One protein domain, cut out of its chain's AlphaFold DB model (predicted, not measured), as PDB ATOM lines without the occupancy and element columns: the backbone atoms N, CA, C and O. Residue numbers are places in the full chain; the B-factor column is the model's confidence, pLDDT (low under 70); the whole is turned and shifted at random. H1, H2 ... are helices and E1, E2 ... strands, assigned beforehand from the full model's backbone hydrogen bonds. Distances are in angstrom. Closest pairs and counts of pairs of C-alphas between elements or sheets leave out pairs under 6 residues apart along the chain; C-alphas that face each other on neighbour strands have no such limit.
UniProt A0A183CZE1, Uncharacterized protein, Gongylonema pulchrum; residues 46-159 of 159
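Overview. This is residues 46 to 159 of the 159 residues of an uncharacterized protein of Gongylonema pulchrum (UniProt A0A183CZE1). Little regular structure is present: three small antiparallel sheets follow one another along a rod, E1-E2-E4 at one end, E3-E5-E7 in the middle and E6-E8 toward the other end. The printed part has 114 residues, mostly strand by class, with under half in named elements, in the order E1 E2 E3 E4 E5 H1 E6 E7 E8. It is loose, with a radius of gyration of the C-alphas of 19.0 A and spans of 61 by 23 by 20 A.

Arrangement. E5, residues 100 to 106, has staggered antiparallel neighbours: E3, residues 77 to 80, with N 78 and O 102 at 2.8 A, and E7, residues 133 to 135, with N 105 and O 134 at 2.8 A. H1, residues 107 to 111, only grazes this sheet; its O i to N i+4 pair is within hydrogen-bond range. E1, residues 55 to 58, and E2, residues 68 to 73, form a hairpin, with N 56 and O 72 at 2.8 A. E4, residues 85 to 87, is antiparallel to E2, with N 69 and O 86 at 2.9 A. The closest C-alphas of E2 and E5, Cys 73 and Cys 101, are 5.5 A apart. E6, residues 121 to 123, and E8, residues 139 to 141, are antiparallel, with N 141 and O 121 at 2.8 A.

Along the chain. E5 is 17.9 A long and E2 17.1 A, first to last C-alpha. E1 begins at C-alpha 55 (-15.295, -38.715, 28.041); E8 ends at C-alpha 141 (-26.116, -43.325, 1.071).

Size, cuts and confidence. The C-alphas farthest apart, Glu 90 and His 147, are 62.8 A apart. The printed part has no cut, and the link from E4 to E5 is long. Residues 124 to 132, 137 and 150 to 159 have pLDDT under 70.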
ATOM      1  N   SER A  46       1.684 -35.628  42.494       96.50
ATOM      2  CA  SER A  46       0.291 -35.510  42.075       96.50
ATOM      3  C   SER A  46       0.211 -35.212  40.585       96.50
ATOM      4  O   SER A  46       0.806 -34.250  40.103       96.50
ATOM      5  N   CYS A  47      -0.531 -36.035  39.851       97.38
ATOM      6  CA  CYS A  47      -0.882 -35.763  38.469       97.38
ATOM      7  C   CYS A  47      -2.024 -34.742  38.402       97.38
ATOM      8  O   CYS A  47      -2.904 -34.691  39.266       97.38
ATOM      9  N   SER A  48      -2.063 -33.950  37.331       96.38
ATOM     10  CA  SER A  48      -3.207 -33.070  37.061       96.38
ATOM     11  C   SER A  48      -4.470 -33.883  36.762       96.38
ATOM     12  O   SER A  48      -4.362 -34.958  36.174       96.38
ATOM     13  N   MET A  49      -5.662 -33.361  37.071       96.06
ATOM     14  CA  MET A  49      -6.925 -34.022  36.710       96.06
ATOM     15  C   MET A  49      -6.966 -34.320  35.198       96.06
ATOM     16  O   MET A  49      -6.865 -33.376  34.404       96.06
ATOM     17  N   PRO A  50      -7.078 -35.596  34.776       95.06
ATOM     18  CA  PRO A  50      -6.959 -35.932  33.369       95.06
ATOM     19  C   PRO A  50      -8.158 -35.419  32.574       95.06
ATOM     20  O   PRO A  50      -9.297 -35.419  33.043       95.06
ATOM     21  N   LYS A  51      -7.887 -34.981  31.344       93.69
ATOM     22  CA  LYS A  51      -8.898 -34.546  30.380       93.69
ATOM     23  C   LYS A  51      -8.858 -35.491  29.192       93.69
ATOM     24  O   LYS A  51      -7.835 -35.586  28.522       93.69
ATOM     25  N   ILE A  52      -9.963 -36.187  28.954       94.44
ATOM     26  CA  ILE A  52     -10.121 -37.109  27.830       94.44
ATOM     27  C   ILE A  52     -11.271 -36.594  26.969       94.44
ATOM     28  O   ILE A  52     -12.367 -36.331  27.466       94.44
ATOM     29  N   GLU A  53     -11.001 -36.428  25.678       93.19
ATOM     30  CA  GLU A  53     -11.989 -35.944  24.718       93.19
ATOM     31  C   GLU A  53     -13.208 -36.869  24.664       93.19
ATOM     32  O   GLU A  53     -13.086 -38.093  24.622       93.19
ATOM     33  N   TYR A  54     -14.397 -36.262  24.669       94.38
ATOM     34  CA  TYR A  54     -15.690 -36.960  24.650       94.38
ATOM     35  C   TYR A  54     -15.895 -37.984  25.776       94.38
ATOM     36  O   TYR A  54     -16.719 -38.891  25.640       94.38
ATOM     37  N   ALA A  55     -15.187 -37.831  26.895       96.94
ATOM     38  CA  ALA A  55     -15.295 -38.715  28.041       96.94
ATOM     39  C   ALA A  55     -15.515 -37.951  29.349       96.94
ATOM     40  O   ALA A  55     -15.130 -36.789  29.500       96.94
ATOM     41  N   ASP A  56     -16.112 -38.651  30.305       97.19
ATOM     42  CA  ASP A  56     -16.178 -38.253  31.702       97.19
ATOM     43  C   ASP A  56     -15.211 -39.123  32.506       97.19
ATOM     44  O   ASP A  56     -15.146 -40.341  32.321       97.19
ATOM     45  N   VAL A  57     -14.430 -38.475  33.367       97.44
ATOM     46  CA  VAL A  57     -13.334 -39.079  34.131       97.44
ATOM     47  C   VAL A  57     -13.750 -39.238  35.587       97.44
ATOM     48  O   VAL A  57     -14.313 -38.318  36.176       97.44
ATOM     49  N   ASP A  58     -13.412 -40.383  36.171       97.81
ATOM     50  CA  ASP A  58     -13.618 -40.706  37.577       97.81
ATOM     51  C   ASP A  58     -12.300 -41.127  38.244       97.81
ATOM     52  O   ASP A  58     -11.591 -42.013  37.760       97.81
ATOM     53  N   CYS A  59     -11.980 -40.489  39.369       97.88
ATOM     54  CA  CYS A  59     -10.733 -40.643  40.118       97.88
ATOM     55  C   CYS A  59     -11.042 -40.852  41.611       97.88
ATOM     56  O   CYS A  59     -10.800 -39.949  42.418       97.88
ATOM     57  N   PRO A  60     -11.570 -42.020  42.015       96.94
ATOM     58  CA  PRO A  60     -12.117 -42.226  43.360       96.94
ATOM     59  C   PRO A  60     -11.076 -42.078  44.476       96.94
ATOM     60  O   PRO A  60     -11.409 -41.678  45.586       96.94
ATOM     61  N   ASN A  61      -9.806 -42.359  44.172       96.88
ATOM     62  CA  ASN A  61      -8.703 -42.286  45.131       96.88
ATOM     63  C   ASN A  61      -7.872 -40.996  44.985       96.88
ATOM     64  O   ASN A  61      -6.825 -40.869  45.615       96.88
ATOM     65  N   GLY A  62      -8.298 -40.047  44.144       97.12
ATOM     66  CA  GLY A  62      -7.520 -38.858  43.785       97.12
ATOM     67  C   GLY A  62      -6.465 -39.121  42.705       97.12
ATOM     68  O   GLY A  62      -6.483 -40.149  42.030       97.12
ATOM     69  N   THR A  63      -5.525 -38.189  42.545       98.00
ATOM     70  CA  THR A  63      -4.629 -38.111  41.374       98.00
ATOM     71  C   THR A  63      -3.147 -38.307  41.697       98.00
ATOM     72  O   THR A  63      -2.289 -37.964  40.892       98.00
ATOM     73  N   ASN A  64      -2.825 -38.852  42.869       97.94
ATOM     74  CA  ASN A  64      -1.444 -39.053  43.306       97.94
ATOM     75  C   ASN A  64      -0.784 -40.266  42.640       97.94
ATOM     76  O   ASN A  64      -1.459 -41.117  42.066       97.94
ATOM     77  N   TYR A  65       0.540 -40.353  42.738       98.12
ATOM     78  CA  TYR A  65       1.357 -41.431  42.195       98.12
ATOM     79  C   TYR A  65       0.763 -42.813  42.504       98.12
ATOM     80  O   TYR A  65       0.391 -43.106  43.640       98.12
ATOM     81  N   ARG A  66       0.672 -43.657  41.468       97.75
ATOM     82  CA  ARG A  66       0.019 -44.981  41.443       97.75
ATOM     83  C   ARG A  66      -1.496 -45.005  41.639       97.75
ATOM     84  O   ARG A  66      -2.087 -46.076  41.485       97.75
ATOM     85  N   ASN A  67      -2.154 -43.879  41.905       98.31
ATOM     86  CA  ASN A  67      -3.609 -43.849  41.849       98.31
ATOM     87  C   ASN A  67      -4.087 -44.064  40.419       98.31
ATOM     88  O   ASN A  67      -3.411 -43.716  39.447       98.31
ATOM     89  N   ARG A  68      -5.283 -44.642  40.317       97.75
ATOM     90  CA  ARG A  68      -5.916 -44.999  39.058       97.75
ATOM     91  C   ARG A  68      -7.192 -44.198  38.867       97.75
ATOM     92  O   ARG A  68      -8.063 -44.220  39.736       97.75
ATOM     93  N   CYS A  69      -7.317 -43.577  37.703       98.31
ATOM     94  CA  CYS A  69      -8.570 -43.012  37.222       98.31
ATOM     95  C   CYS A  69      -9.146 -43.893  36.116       98.31
ATOM     96  O   CYS A  69      -8.412 -44.586  35.409       98.31
ATOM     97  N   THR A  70     -10.463 -43.863  35.958       98.12
ATOM     98  CA  THR A  70     -11.174 -44.498  34.846       98.12
ATOM     99  C   THR A  70     -11.952 -43.452  34.071       98.12
ATOM    100  O   THR A  70     -12.204 -42.361  34.578       98.12
ATOM    101  N   PHE A  71     -12.345 -43.766  32.842       97.88
ATOM    102  CA  PHE A  71     -13.217 -42.887  32.073       97.88
ATOM    103  C   PHE A  71     -14.339 -43.650  31.378       97.88
ATOM    104  O   PHE A  71     -14.251 -44.853  31.109       97.88
ATOM    105  N   ARG A  72     -15.417 -42.929  31.083       97.06
ATOM    106  CA  ARG A  72     -16.569 -43.412  30.322       97.06
ATOM    107  C   ARG A  72     -16.860 -42.445  29.189       97.06
ATOM    108  O   ARG A  72     -16.758 -41.238  29.373       97.06
ATOM    109  N   CYS A  73     -17.225 -42.969  28.025       95.56
ATOM    110  CA  CYS A  73     -17.595 -42.117  26.903       95.56
ATOM    111  C   CYS A  73     -18.940 -41.439  27.155       95.56
ATOM    112  O   CYS A  73     -19.867 -42.051  27.690       95.56
ATOM    113  N   ARG A  74     -19.028 -40.170  26.757       93.56
ATOM    114  CA  ARG A  74     -20.274 -39.400  26.763       93.56
ATOM    115  C   ARG A  74     -21.253 -39.963  25.736       93.56
ATOM    116  O   ARG A  74     -20.879 -40.718  24.846       93.56
ATOM    117  N   SER A  75     -22.515 -39.549  25.823       85.31
ATOM    118  CA  SER A  75     -23.630 -40.113  25.046       85.31
ATOM    119  C   SER A  75     -23.478 -40.076  23.518       85.31
ATOM    120  O   SER A  75     -24.170 -40.818  22.830       85.31
ATOM    121  N   ASN A  76     -22.618 -39.216  22.966       84.38
ATOM    122  CA  ASN A  76     -22.357 -39.106  21.527       84.38
ATOM    123  C   ASN A  76     -21.069 -39.819  21.075       84.38
ATOM    124  O   ASN A  76     -20.629 -39.624  19.942       84.38
ATOM    125  N   ALA A  77     -20.445 -40.609  21.947       89.38
ATOM    126  CA  ALA A  77     -19.218 -41.328  21.654       89.38
ATOM    127  C   ALA A  77     -19.287 -42.775  22.148       89.38
ATOM    128  O   ALA A  77     -19.954 -43.092  23.130       89.38
ATOM    129  N   MET A  78     -18.562 -43.656  21.466       87.88
ATOM    130  CA  MET A  78     -18.414 -45.053  21.851       87.88
ATOM    131  C   MET A  78     -16.978 -45.354  22.264       87.88
ATOM    132  O   MET A  78     -16.029 -44.779  21.728       87.88
ATOM    133  N   MET A  79     -16.825 -46.266  23.220       91.81
ATOM    134  CA  MET A  79     -15.517 -46.720  23.674       91.81
ATOM    135  C   MET A  79     -14.931 -47.696  22.659       91.81
ATOM    136  O   MET A  79     -15.538 -48.719  22.350       91.81
ATOM    137  N   ILE A  80     -13.742 -47.378  22.160       90.38
ATOM    138  CA  ILE A  80     -12.911 -48.284  21.373       90.38
ATOM    139  C   ILE A  80     -11.787 -48.773  22.272       90.38
ATOM    140  O   ILE A  80     -11.129 -47.951  22.898       90.38
ATOM    141  N   GLY A  81     -11.551 -50.085  22.312       89.62
ATOM    142  CA  GLY A  81     -10.578 -50.707  23.215       89.62
ATOM    143  C   GLY A  81     -11.203 -51.163  24.537       89.62
ATOM    144  O   GLY A  81     -12.390 -50.959  24.781       89.62
ATOM    145  N   GLN A  82     -10.408 -51.835  25.371       89.88
ATOM    146  CA  GLN A  82     -10.889 -52.456  26.616       89.88
ATOM    147  C   GLN A  82     -10.383 -51.747  27.878       89.88
ATOM    148  O   GLN A  82     -11.095 -51.693  28.879       89.88
ATOM    149  N   MET A  83      -9.167 -51.193  27.851       95.69
ATOM    150  CA  MET A  83      -8.538 -50.596  29.031       95.69
ATOM    151  C   MET A  83      -8.863 -49.104  29.130       95.69
ATOM    152  O   MET A  83      -8.165 -48.256  28.578       95.69
ATOM    153  N   ASN A  84      -9.933 -48.788  29.857       96.88
ATOM    154  CA  ASN A  84     -10.439 -47.430  30.072       96.88
ATOM    155  C   ASN A  84      -9.892 -46.760  31.343       96.88
ATOM    156  O   ASN A  84     -10.583 -45.959  31.980       96.88
ATOM    157  N   TYR A  85      -8.682 -47.127  31.754       97.12
ATOM    158  CA  TYR A  85      -8.065 -46.614  32.966       97.12
ATOM    159  C   TYR A  85      -6.666 -46.083  32.702       97.12
ATOM    160  O   TYR A  85      -5.992 -46.496  31.763       97.12
ATOM    161  N   MET A  86      -6.236 -45.183  33.573       97.81
ATOM    162  CA  MET A  86      -4.918 -44.566  33.548       97.81
ATOM    163  C   MET A  86      -4.357 -44.479  34.964       97.81
ATOM    164  O   MET A  86      -5.111 -44.300  35.922       97.81
ATOM    165  N   THR A  87      -3.040 -44.611  35.084       98.00
ATOM    166  CA  THR A  87      -2.312 -44.613  36.356       98.00
ATOM    167  C   THR A  87      -1.353 -43.429  36.400       98.00
ATOM    168  O   THR A  87      -0.710 -43.130  35.397       98.00
ATOM    169  N   CYS A  88      -1.279 -42.730  37.534       98.44
ATOM    170  CA  CYS A  88      -0.362 -41.604  37.698       98.44
ATOM    171  C   CYS A  88       1.070 -42.115  37.890       98.44
ATOM    172  O   CYS A  88       1.328 -42.926  38.785       98.44
ATOM    173  N   GLU A  89       1.997 -41.648  37.060       98.00
ATOM    174  CA  GLU A  89       3.392 -42.077  37.053       98.00
ATOM    175  C   GLU A  89       4.308 -41.123  37.834       98.00
ATOM    176  O   GLU A  89       3.935 -40.027  38.254       98.00
ATOM    177  N   GLU A  90       5.553 -41.551  38.043       96.38
ATOM    178  CA  GLU A  90       6.579 -40.830  38.814       96.38
ATOM    179  C   GLU A  90       7.053 -39.509  38.181       96.38
ATOM    180  O   GLU A  90       7.849 -38.779  38.772       96.38
ATOM    181  N   ASN A  91       6.617 -39.220  36.959       94.81
ATOM    182  CA  ASN A  91       6.876 -37.975  36.242       94.81
ATOM    183  C   ASN A  91       5.701 -36.983  36.366       94.81
ATOM    184  O   ASN A  91       5.755 -35.909  35.771       94.81
ATOM    185  N   GLY A  92       4.646 -37.330  37.117       95.88
ATOM    186  CA  GLY A  92       3.437 -36.514  37.248       95.88
ATOM    187  C   GLY A  92       2.529 -36.549  36.016       95.88
ATOM    188  O   GLY A  92       1.612 -35.733  35.905       95.88
ATOM    189  N   LEU A  93       2.772 -37.482  35.093       97.06
ATOM    190  CA  LEU A  93       1.938 -37.743  33.927       97.06
ATOM    191  C   LEU A  93       1.137 -39.026  34.126       97.06
ATOM    192  O   LEU A  93       1.512 -39.927  34.870       97.06
ATOM    193  N   TRP A  94       0.008 -39.100  33.436       97.88
ATOM    194  CA  TRP A  94      -0.789 -40.314  33.389       97.88
ATOM    195  C   TRP A  94      -0.282 -41.251  32.299       97.88
ATOM    196  O   TRP A  94       0.053 -40.797  31.202       97.88
ATOM    197  N   THR A  95      -0.336 -42.557  32.554       97.62
ATOM    198  CA  THR A  95      -0.184 -43.562  31.496       97.62
ATOM    199  C   THR A  95      -1.219 -43.337  30.392       97.62
ATOM    200  O   THR A  95      -2.372 -42.991  30.670       97.62
ATOM    201  N   VAL A  96      -0.847 -43.615  29.146       95.25
ATOM    202  CA  VAL A  96      -1.783 -43.567  28.017       95.25
ATOM    203  C   VAL A  96      -2.725 -44.778  28.092       95.25
ATOM    204  O   VAL A  96      -2.234 -45.908  28.080       95.25
ATOM    205  N   PRO A  97      -4.055 -44.587  28.187       95.38
ATOM    206  CA  PRO A  97      -4.995 -45.702  28.132       95.38
ATOM    207  C   PRO A  97      -5.025 -46.314  26.726       95.38
ATOM    208  O   PRO A  97      -4.891 -45.605  25.729       95.38
ATOM    209  N   GLU A  98      -5.256 -47.625  26.627       94.44
ATOM    210  CA  GLU A  98      -5.451 -48.277  25.321       94.44
ATOM    211  C   GLU A  98      -6.815 -47.945  24.712       94.44
ATOM    212  O   GLU A  98      -6.984 -47.977  23.491       94.44
ATOM    213  N   ALA A  99      -7.806 -47.659  25.563       95.31
ATOM    214  CA  ALA A  99      -9.122 -47.265  25.107       95.31
ATOM    215  C   ALA A  99      -9.203 -45.763  24.813       95.31
ATOM    216  O   ALA A  99      -8.528 -44.942  25.435       95.31
ATOM    217  N   PHE A 100     -10.104 -45.389  23.910       93.38
ATOM    218  CA  PHE A 100     -10.449 -43.999  23.624       93.38
ATOM    219  C   PHE A 100     -11.926 -43.869  23.241       93.38
ATOM    220  O   PHE A 100     -12.583 -44.850  22.890       93.38
ATOM    221  N   CYS A 101     -12.455 -42.647  23.307       93.31
ATOM    222  CA  CYS A 101     -13.829 -42.356  22.919       93.31
ATOM    223  C   CYS A 101     -13.884 -41.834  21.486       93.31
ATOM    224  O   CYS A 101     -13.342 -40.776  21.168       93.31
ATOM    225  N   GLN A 102     -14.555 -42.583  20.615       89.06
ATOM    226  CA  GLN A 102     -14.790 -42.194  19.234       89.06
ATOM    227  C   GLN A 102     -16.201 -41.633  19.096       89.06
ATOM    228  O   GLN A 102     -17.170 -42.320  19.406       89.06
ATOM    229  N   VAL A 103     -16.323 -40.402  18.600       87.56
ATOM    230  CA  VAL A 103     -17.630 -39.812  18.288       87.56
ATOM    231  C   VAL A 103     -18.349 -40.668  17.247       87.56
ATOM    232  O   VAL A 103     -17.750 -41.133  16.271       87.56
ATOM    233  N   VAL A 104     -19.645 -40.868  17.467       82.88
ATOM    234  CA  VAL A 104     -20.512 -41.649  16.588       82.88
ATOM    235  C   VAL A 104     -21.793 -40.896  16.270       82.88
ATOM    236  O   VAL A 104     -22.379 -40.212  17.107       82.88
ATOM    237  N   CYS A 105     -22.260 -41.068  15.041       77.25
ATOM    238  CA  CYS A 105     -23.610 -40.726  14.632       77.25
ATOM    239  C   CYS A 105     -24.523 -41.924  14.910       77.25
ATOM    240  O   CYS A 105     -24.270 -43.030  14.430       77.25
ATOM    241  N   THR A 106     -25.592 -41.711  15.674       76.75
ATOM    242  CA  THR A 106     -26.601 -42.747  15.910       76.75
ATOM    243  C   THR A 106     -27.536 -42.867  14.712       76.75
ATOM    244  O   THR A 106     -27.835 -41.878  14.035       76.75
ATOM    245  N   HIS A 107     -28.048 -44.075  14.478       76.06
ATOM    246  CA  HIS A 107     -29.093 -44.314  13.484       76.06
ATOM    247  C   HIS A 107     -30.311 -43.392  13.694       76.06
ATOM    248  O   HIS A 107     -30.766 -42.741  12.756       76.06
ATOM    249  N   GLU A 108     -30.764 -43.231  14.942       77.75
ATOM    250  CA  GLU A 108     -31.841 -42.299  15.318       77.75
ATOM    251  C   GLU A 108     -31.535 -40.846  14.919       77.75
ATOM    252  O   GLU A 108     -32.379 -40.156  14.343       77.75
ATOM    253  N   GLY A 109     -30.299 -40.387  15.143       77.12
ATOM    254  CA  GLY A 109     -29.861 -39.048  14.745       77.12
ATOM    255  C   GLY A 109     -29.885 -38.829  13.228       77.12
ATOM    256  O   GLY A 109     -30.107 -37.705  12.767       77.12
ATOM    257  N   LEU A 110     -29.699 -39.890  12.438       74.00
ATOM    258  CA  LEU A 110     -29.839 -39.848  10.982       74.00
ATOM    259  C   LEU A 110     -31.315 -39.849  10.553       74.00
ATOM    260  O   LEU A 110     -31.697 -39.068   9.678       74.00
ATOM    261  N   LEU A 111     -32.164 -40.668  11.185       75.69
ATOM    262  CA  LEU A 111     -33.601 -40.744  10.883       75.69
ATOM    263  C   LEU A 111     -34.350 -39.447  11.210       75.69
ATOM    264  O   LEU A 111     -35.282 -39.085  10.485       75.69
ATOM    265  N   ALA A 112     -33.897 -38.702  12.222       78.12
ATOM    266  CA  ALA A 112     -34.419 -37.378  12.561       78.12
ATOM    267  C   ALA A 112     -34.303 -36.349  11.411       78.12
ATOM    268  O   ALA A 112     -34.947 -35.303  11.451       78.12
ATOM    269  N   ARG A 113     -33.525 -36.630  10.352       77.19
ATOM    270  CA  ARG A 113     -33.312 -35.735   9.195       77.19
ATOM    271  C   ARG A 113     -34.237 -36.021   8.002       77.19
ATOM    272  O   ARG A 113     -33.848 -35.800   6.858       77.19
ATOM    273  N   ASN A 114     -35.454 -36.514   8.246       80.12
ATOM    274  CA  ASN A 114     -36.430 -36.894   7.207       80.12
ATOM    275  C   ASN A 114     -35.897 -37.944   6.212       80.12
ATOM    276  O   ASN A 114     -36.237 -37.940   5.025       80.12
ATOM    277  N   VAL A 115     -35.067 -38.862   6.708       81.19
ATOM    278  CA  VAL A 115     -34.497 -39.982   5.948       81.19
ATOM    279  C   VAL A 115     -35.423 -41.200   6.029       81.19
ATOM    280  O   VAL A 115     -36.069 -41.449   7.052       81.19
ATOM    281  N   SER A 116     -35.533 -41.946   4.928       81.44
ATOM    282  CA  SER A 116     -36.245 -43.224   4.887       81.44
ATOM    283  C   SER A 116     -35.383 -44.305   5.529       81.44
ATOM    284  O   SER A 116     -34.273 -44.557   5.059       81.44
ATOM    285  N   GLN A 117     -35.894 -44.962   6.569       76.56
ATOM    286  CA  GLN A 117     -35.164 -45.992   7.312       76.56
ATOM    287  C   GLN A 117     -34.662 -47.119   6.401       76.56
ATOM    288  O   GLN A 117     -33.481 -47.447   6.424       76.56
ATOM    289  N   ASP A 118     -35.515 -47.589   5.492       79.94
ATOM    290  CA  ASP A 118     -35.204 -48.686   4.560       79.94
ATOM    291  C   ASP A 118     -34.155 -48.330   3.493       79.94
ATOM    292  O   ASP A 118     -33.746 -49.175   2.702       79.94
ATOM    293  N   SER A 119     -33.732 -47.064   3.424       78.25
ATOM    294  CA  SER A 119     -32.777 -46.585   2.420       78.25
ATOM    295  C   SER A 119     -31.355 -46.422   2.941       78.25
ATOM    296  O   SER A 119     -30.474 -46.042   2.170       78.25
ATOM    297  N   MET A 120     -31.126 -46.658   4.236       77.69
ATOM    298  CA  MET A 120     -29.837 -46.388   4.851       77.69
ATOM    299  C   MET A 120     -28.810 -47.461   4.495       77.69
ATOM    300  O   MET A 120     -28.841 -48.571   5.014       77.69
ATOM    301  N   ASN A 121     -27.870 -47.109   3.618       78.81
ATOM    302  CA  ASN A 121     -26.757 -47.972   3.243       78.81
ATOM    303  C   ASN A 121     -25.427 -47.291   3.583       78.81
ATOM    304  O   ASN A 121     -24.959 -46.406   2.859       78.81
ATOM    305  N   CYS A 122     -24.834 -47.696   4.702       77.06
ATOM    306  CA  CYS A 122     -23.562 -47.180   5.193       77.06
ATOM    307  C   CYS A 122     -22.436 -48.168   4.892       77.06
ATOM    308  O   CYS A 122     -22.502 -49.332   5.284       77.06
ATOM    309  N   LYS A 123     -21.380 -47.700   4.217       73.00
ATOM    310  CA  LYS A 123     -20.167 -48.502   4.025       73.00
ATOM    311  C   LYS A 123     -19.320 -48.442   5.294       73.00
ATOM    312  O   LYS A 123     -18.581 -47.481   5.498       73.00
ATOM    313  N   ALA A 124     -19.464 -49.462   6.127       66.31
ATOM    314  CA  ALA A 124     -18.589 -49.729   7.258       66.31
ATOM    315  C   ALA A 124     -17.220 -50.207   6.750       66.31
ATOM    316  O   ALA A 124     -17.147 -51.165   5.983       66.31
ATOM    317  N   ASN A 125     -16.143 -49.527   7.145       59.22
ATOM    318  CA  ASN A 125     -14.773 -49.892   6.760       59.22
ATOM    319  C   ASN A 125     -14.000 -50.541   7.918       59.22
ATOM    320  O   ASN A 125     -12.870 -50.985   7.706       59.22
ATOM    321  N   ARG A 126     -14.543 -50.565   9.145       62.38
ATOM    322  CA  ARG A 126     -13.811 -51.036  10.329       62.38
ATOM    323  C   ARG A 126     -14.580 -52.105  11.097       62.38
ATOM    324  O   ARG A 126     -15.798 -52.095  11.175       62.38
ATOM    325  N   VAL A 127     -13.818 -53.002  11.723       56.28
ATOM    326  CA  VAL A 127     -14.301 -54.176  12.473       56.28
ATOM    327  C   VAL A 127     -15.201 -53.802  13.667       56.28
ATOM    328  O   VAL A 127     -16.000 -54.619  14.107       56.28
ATOM    329  N   TYR A 128     -15.116 -52.564  14.167       57.16
ATOM    330  CA  TYR A 128     -15.902 -52.055  15.304       57.16
ATOM    331  C   TYR A 128     -17.210 -51.350  14.894       57.16
ATOM    332  O   TYR A 128     -17.891 -50.792  15.755       57.16
ATOM    333  N   ASP A 129     -17.555 -51.336  13.601       59.44
ATOM    334  CA  ASP A 129     -18.835 -50.824  13.101       59.44
ATOM    335  C   ASP A 129     -19.975 -51.742  13.572       59.44
ATOM    336  O   ASP A 129     -20.328 -52.729  12.927       59.44
ATOM    337  N   THR A 130     -20.550 -51.432  14.732       58.09
ATOM    338  CA  THR A 130     -21.741 -52.116  15.244       58.09
ATOM    339  C   THR A 130     -22.981 -51.355  14.787       58.09
ATOM    340  O   THR A 130     -23.135 -50.175  15.083       58.09
ATOM    341  N   GLN A 131     -23.910 -52.005  14.078       61.78
ATOM    342  CA  GLN A 131     -25.270 -51.460  13.951       61.78
ATOM    343  C   GLN A 131     -25.843 -51.365  15.380       61.78
ATOM    344  O   GLN A 131     -25.886 -52.406  16.040       61.78
ATOM    345  N   PRO A 132     -26.204 -50.169  15.915       69.75
ATOM    346  CA  PRO A 132     -26.736 -48.973  15.233       69.75
ATOM    347  C   PRO A 132     -25.867 -47.684  15.284       69.75
ATOM    348  O   PRO A 132     -26.406 -46.577  15.171       69.75
ATOM    349  N   HIS A 133     -24.553 -47.783  15.488       73.56
ATOM    350  CA  HIS A 133     -23.648 -46.634  15.609       73.56
ATOM    351  C   HIS A 133     -22.714 -46.520  14.402       73.56
ATOM    352  O   HIS A 133     -22.129 -47.500  13.948       73.56
ATOM    353  N   HIS A 134     -22.553 -45.299  13.895       75.75
ATOM    354  CA  HIS A 134     -21.701 -45.009  12.746       75.75
ATOM    355  C   HIS A 134     -20.577 -44.048  13.155       75.75
ATOM    356  O   HIS A 134     -20.859 -42.890  13.466       75.75
ATOM    357  N   PRO A 135     -19.311 -44.485  13.151       73.75
ATOM    358  CA  PRO A 135     -18.157 -43.630  13.381       73.75
ATOM    359  C   PRO A 135     -18.129 -42.384  12.489       73.75
ATOM    360  O   PRO A 135     -18.622 -42.370  11.354       73.75
ATOM    361  N   VAL A 136     -17.487 -41.325  12.988       70.75
ATOM    362  CA  VAL A 136     -17.064 -40.190  12.151       70.75
ATOM    363  C   VAL A 136     -16.242 -40.723  10.969       70.75
ATOM    364  O   VAL A 136     -15.415 -41.618  11.157       70.75
ATOM    365  N   SER A 137     -16.469 -40.181   9.767       67.25
ATOM    366  CA  SER A 137     -15.994 -40.634   8.440       67.25
ATOM    367  C   SER A 137     -16.751 -41.780   7.746       67.25
ATOM    368  O   SER A 137     -16.479 -42.047   6.573       67.25
ATOM    369  N   THR A 138     -17.739 -42.415   8.387       76.88
ATOM    370  CA  THR A 138     -18.617 -43.377   7.702       76.88
ATOM    371  C   THR A 138     -19.435 -42.683   6.612       76.88
ATOM    372  O   THR A 138     -20.119 -41.686   6.851       76.88
ATOM    373  N   VAL A 139     -19.387 -43.225   5.391       75.81
ATOM    374  CA  VAL A 139     -20.148 -42.701   4.248       75.81
ATOM    375  C   VAL A 139     -21.446 -43.488   4.100       75.81
ATOM    376  O   VAL A 139     -21.436 -44.663   3.721       75.81
ATOM    377  N   CYS A 140     -22.566 -42.815   4.361       76.25
ATOM    378  CA  CYS A 140     -23.908 -43.363   4.195       76.25
ATOM    379  C   CYS A 140     -24.584 -42.803   2.939       76.25
ATOM    380  O   CYS A 140     -24.611 -41.592   2.712       76.25
ATOM    381  N   ARG A 141     -25.164 -43.688   2.127       80.81
ATOM    382  CA  ARG A 141     -26.116 -43.325   1.071       80.81
ATOM    383  C   ARG A 141     -27.524 -43.473   1.623       80.81
ATOM    384  O   ARG A 141     -27.855 -44.529   2.151       80.81
ATOM    385  N   LEU A 142     -28.309 -42.403   1.520       81.25
ATOM    386  CA  LEU A 142     -29.625 -42.257   2.142       81.25
ATOM    387  C   LEU A 142     -30.616 -41.687   1.118       81.25
ATOM    388  O   LEU A 142     -30.245 -40.809   0.339       81.25
ATOM    389  N   ASN A 143     -31.876 -42.117   1.175       82.31
ATOM    390  CA  ASN A 143     -32.984 -41.494   0.449       82.31
ATOM    391  C   ASN A 143     -33.904 -40.742   1.421       82.31
ATOM    392  O   ASN A 143     -34.166 -41.191   2.540       82.31
ATOM    393  N   CYS A 144     -34.433 -39.599   0.988       81.62
ATOM    394  CA  CYS A 144     -35.431 -38.854   1.754       81.62
ATOM    395  C   CYS A 144     -36.763 -39.620   1.836       81.62
ATOM    396  O   CYS A 144     -37.112 -40.388   0.936       81.62
ATOM    397  N   ARG A 145     -37.536 -39.374   2.901       83.38
ATOM    398  CA  ARG A 145     -38.930 -39.835   3.001       83.38
ATOM    399  C   ARG A 145     -39.775 -39.246   1.870       83.38
ATOM    400  O   ARG A 145     -39.458 -38.185   1.327       83.38
ATOM    401  N   ARG A 146     -40.893 -39.910   1.548       81.38
ATOM    402  CA  ARG A 146     -41.880 -39.389   0.585       81.38
ATOM    403  C   ARG A 146     -42.241 -37.944   0.955       81.38
ATOM    404  O   ARG A 146     -42.421 -37.645   2.131       81.38
ATOM    405  N   HIS A 147     -42.329 -37.074  -0.053       82.06
ATOM    406  CA  HIS A 147     -42.594 -35.626   0.054       82.06
ATOM    407  C   HIS A 147     -41.427 -34.740   0.513       82.06
ATOM    408  O   HIS A 147     -41.546 -33.520   0.447       82.06
ATOM    409  N   TYR A 148     -40.280 -35.319   0.871       77.25
ATOM    410  CA  TYR A 148     -39.060 -34.566   1.147       77.25
ATOM    411  C   TYR A 148     -38.087 -34.681  -0.029       77.25
ATOM    412  O   TYR A 148     -38.004 -35.714  -0.694       77.25
ATOM    413  N   ARG A 149     -37.346 -33.607  -0.304       74.25
ATOM    414  CA  ARG A 149     -36.283 -33.579  -1.315       74.25
ATOM    415  C   ARG A 149     -35.011 -33.037  -0.685       74.25
ATOM    416  O   ARG A 149     -35.067 -32.109   0.119       74.25
ATOM    417  N   ALA A 150     -33.873 -33.613  -1.060       69.56
ATOM    418  CA  ALA A 150     -32.581 -33.091  -0.649       69.56
ATOM    419  C   ALA A 150     -32.399 -31.684  -1.236       69.56
ATOM    420  O   ALA A 150     -32.556 -31.484  -2.438       69.56
ATOM    421  N   SER A 151     -32.079 -30.718  -0.376       65.31
ATOM    422  CA  SER A 151     -31.853 -29.322  -0.773       65.31
ATOM    423  C   SER A 151     -30.613 -29.174  -1.678       65.31
ATOM    424  O   SER A 151     -30.598 -28.311  -2.552       65.31
ATOM    425  N   GLN A 152     -29.611 -30.061  -1.545       56.41
ATOM    426  CA  GLN A 152     -28.434 -30.179  -2.423       56.41
ATOM    427  C   GLN A 152     -27.899 -31.631  -2.441       56.41
ATOM    428  O   GLN A 152     -28.134 -32.386  -1.494       56.41
ATOM    429  N   SER A 153     -27.150 -32.030  -3.483       49.62
ATOM    430  CA  SER A 153     -26.502 -33.352  -3.609       49.62
ATOM    431  C   SER A 153     -25.316 -33.498  -2.646       49.62
ATOM    432  O   SER A 153     -24.157 -33.419  -3.048       49.62
ATOM    433  N   HIS A 154     -25.587 -33.662  -1.356       49.47
ATOM    434  CA  HIS A 154     -24.542 -33.854  -0.354       49.47
ATOM    435  C   HIS A 154     -24.502 -35.315   0.065       49.47
ATOM    436  O   HIS A 154     -25.468 -35.854   0.601       49.47
ATOM    437  N   SER A 155     -23.353 -35.955  -0.139       46.53
ATOM    438  CA  SER A 155     -22.951 -37.060   0.722       46.53
ATOM    439  C   SER A 155     -22.885 -36.521   2.152       46.53
ATOM    440  O   SER A 155     -22.041 -35.672   2.443       46.53
ATOM    441  N   LEU A 156     -23.779 -36.972   3.032       50.72
ATOM    442  CA  LEU A 156     -23.674 -36.670   4.457       50.72
ATOM    443  C   LEU A 156     -22.414 -37.372   4.969       50.72
ATOM    444  O   LEU A 156     -22.389 -38.591   5.119       50.72
ATOM    445  N   GLN A 157     -21.346 -36.602   5.160       45.16
ATOM    446  CA  GLN A 157     -20.187 -37.050   5.918       45.16
ATOM    447  C   GLN A 157     -20.537 -36.912   7.397       45.16
ATOM    448  O   GLN A 157     -20.974 -35.843   7.828       45.16
ATOM    449  N   THR A 158     -20.374 -37.988   8.164       44.12
ATOM    450  CA  THR A 158     -20.427 -37.911   9.624       44.12
ATOM    451  C   THR A 158     -19.264 -37.017  10.069       44.12
ATOM    452  O   THR A 158     -18.105 -37.355   9.828       44.12
ATOM    453  N   LYS A 159     -19.577 -35.828  10.600       45.88
ATOM    454  CA  LYS A 159     -18.623 -34.899  11.222       45.88
ATOM    455  C   LYS A 159     -18.686 -35.053  12.730       45.88
ATOM    456  O   LYS A 159     -19.823 -35.195  13.233       45.88
TER     457      LYS A 159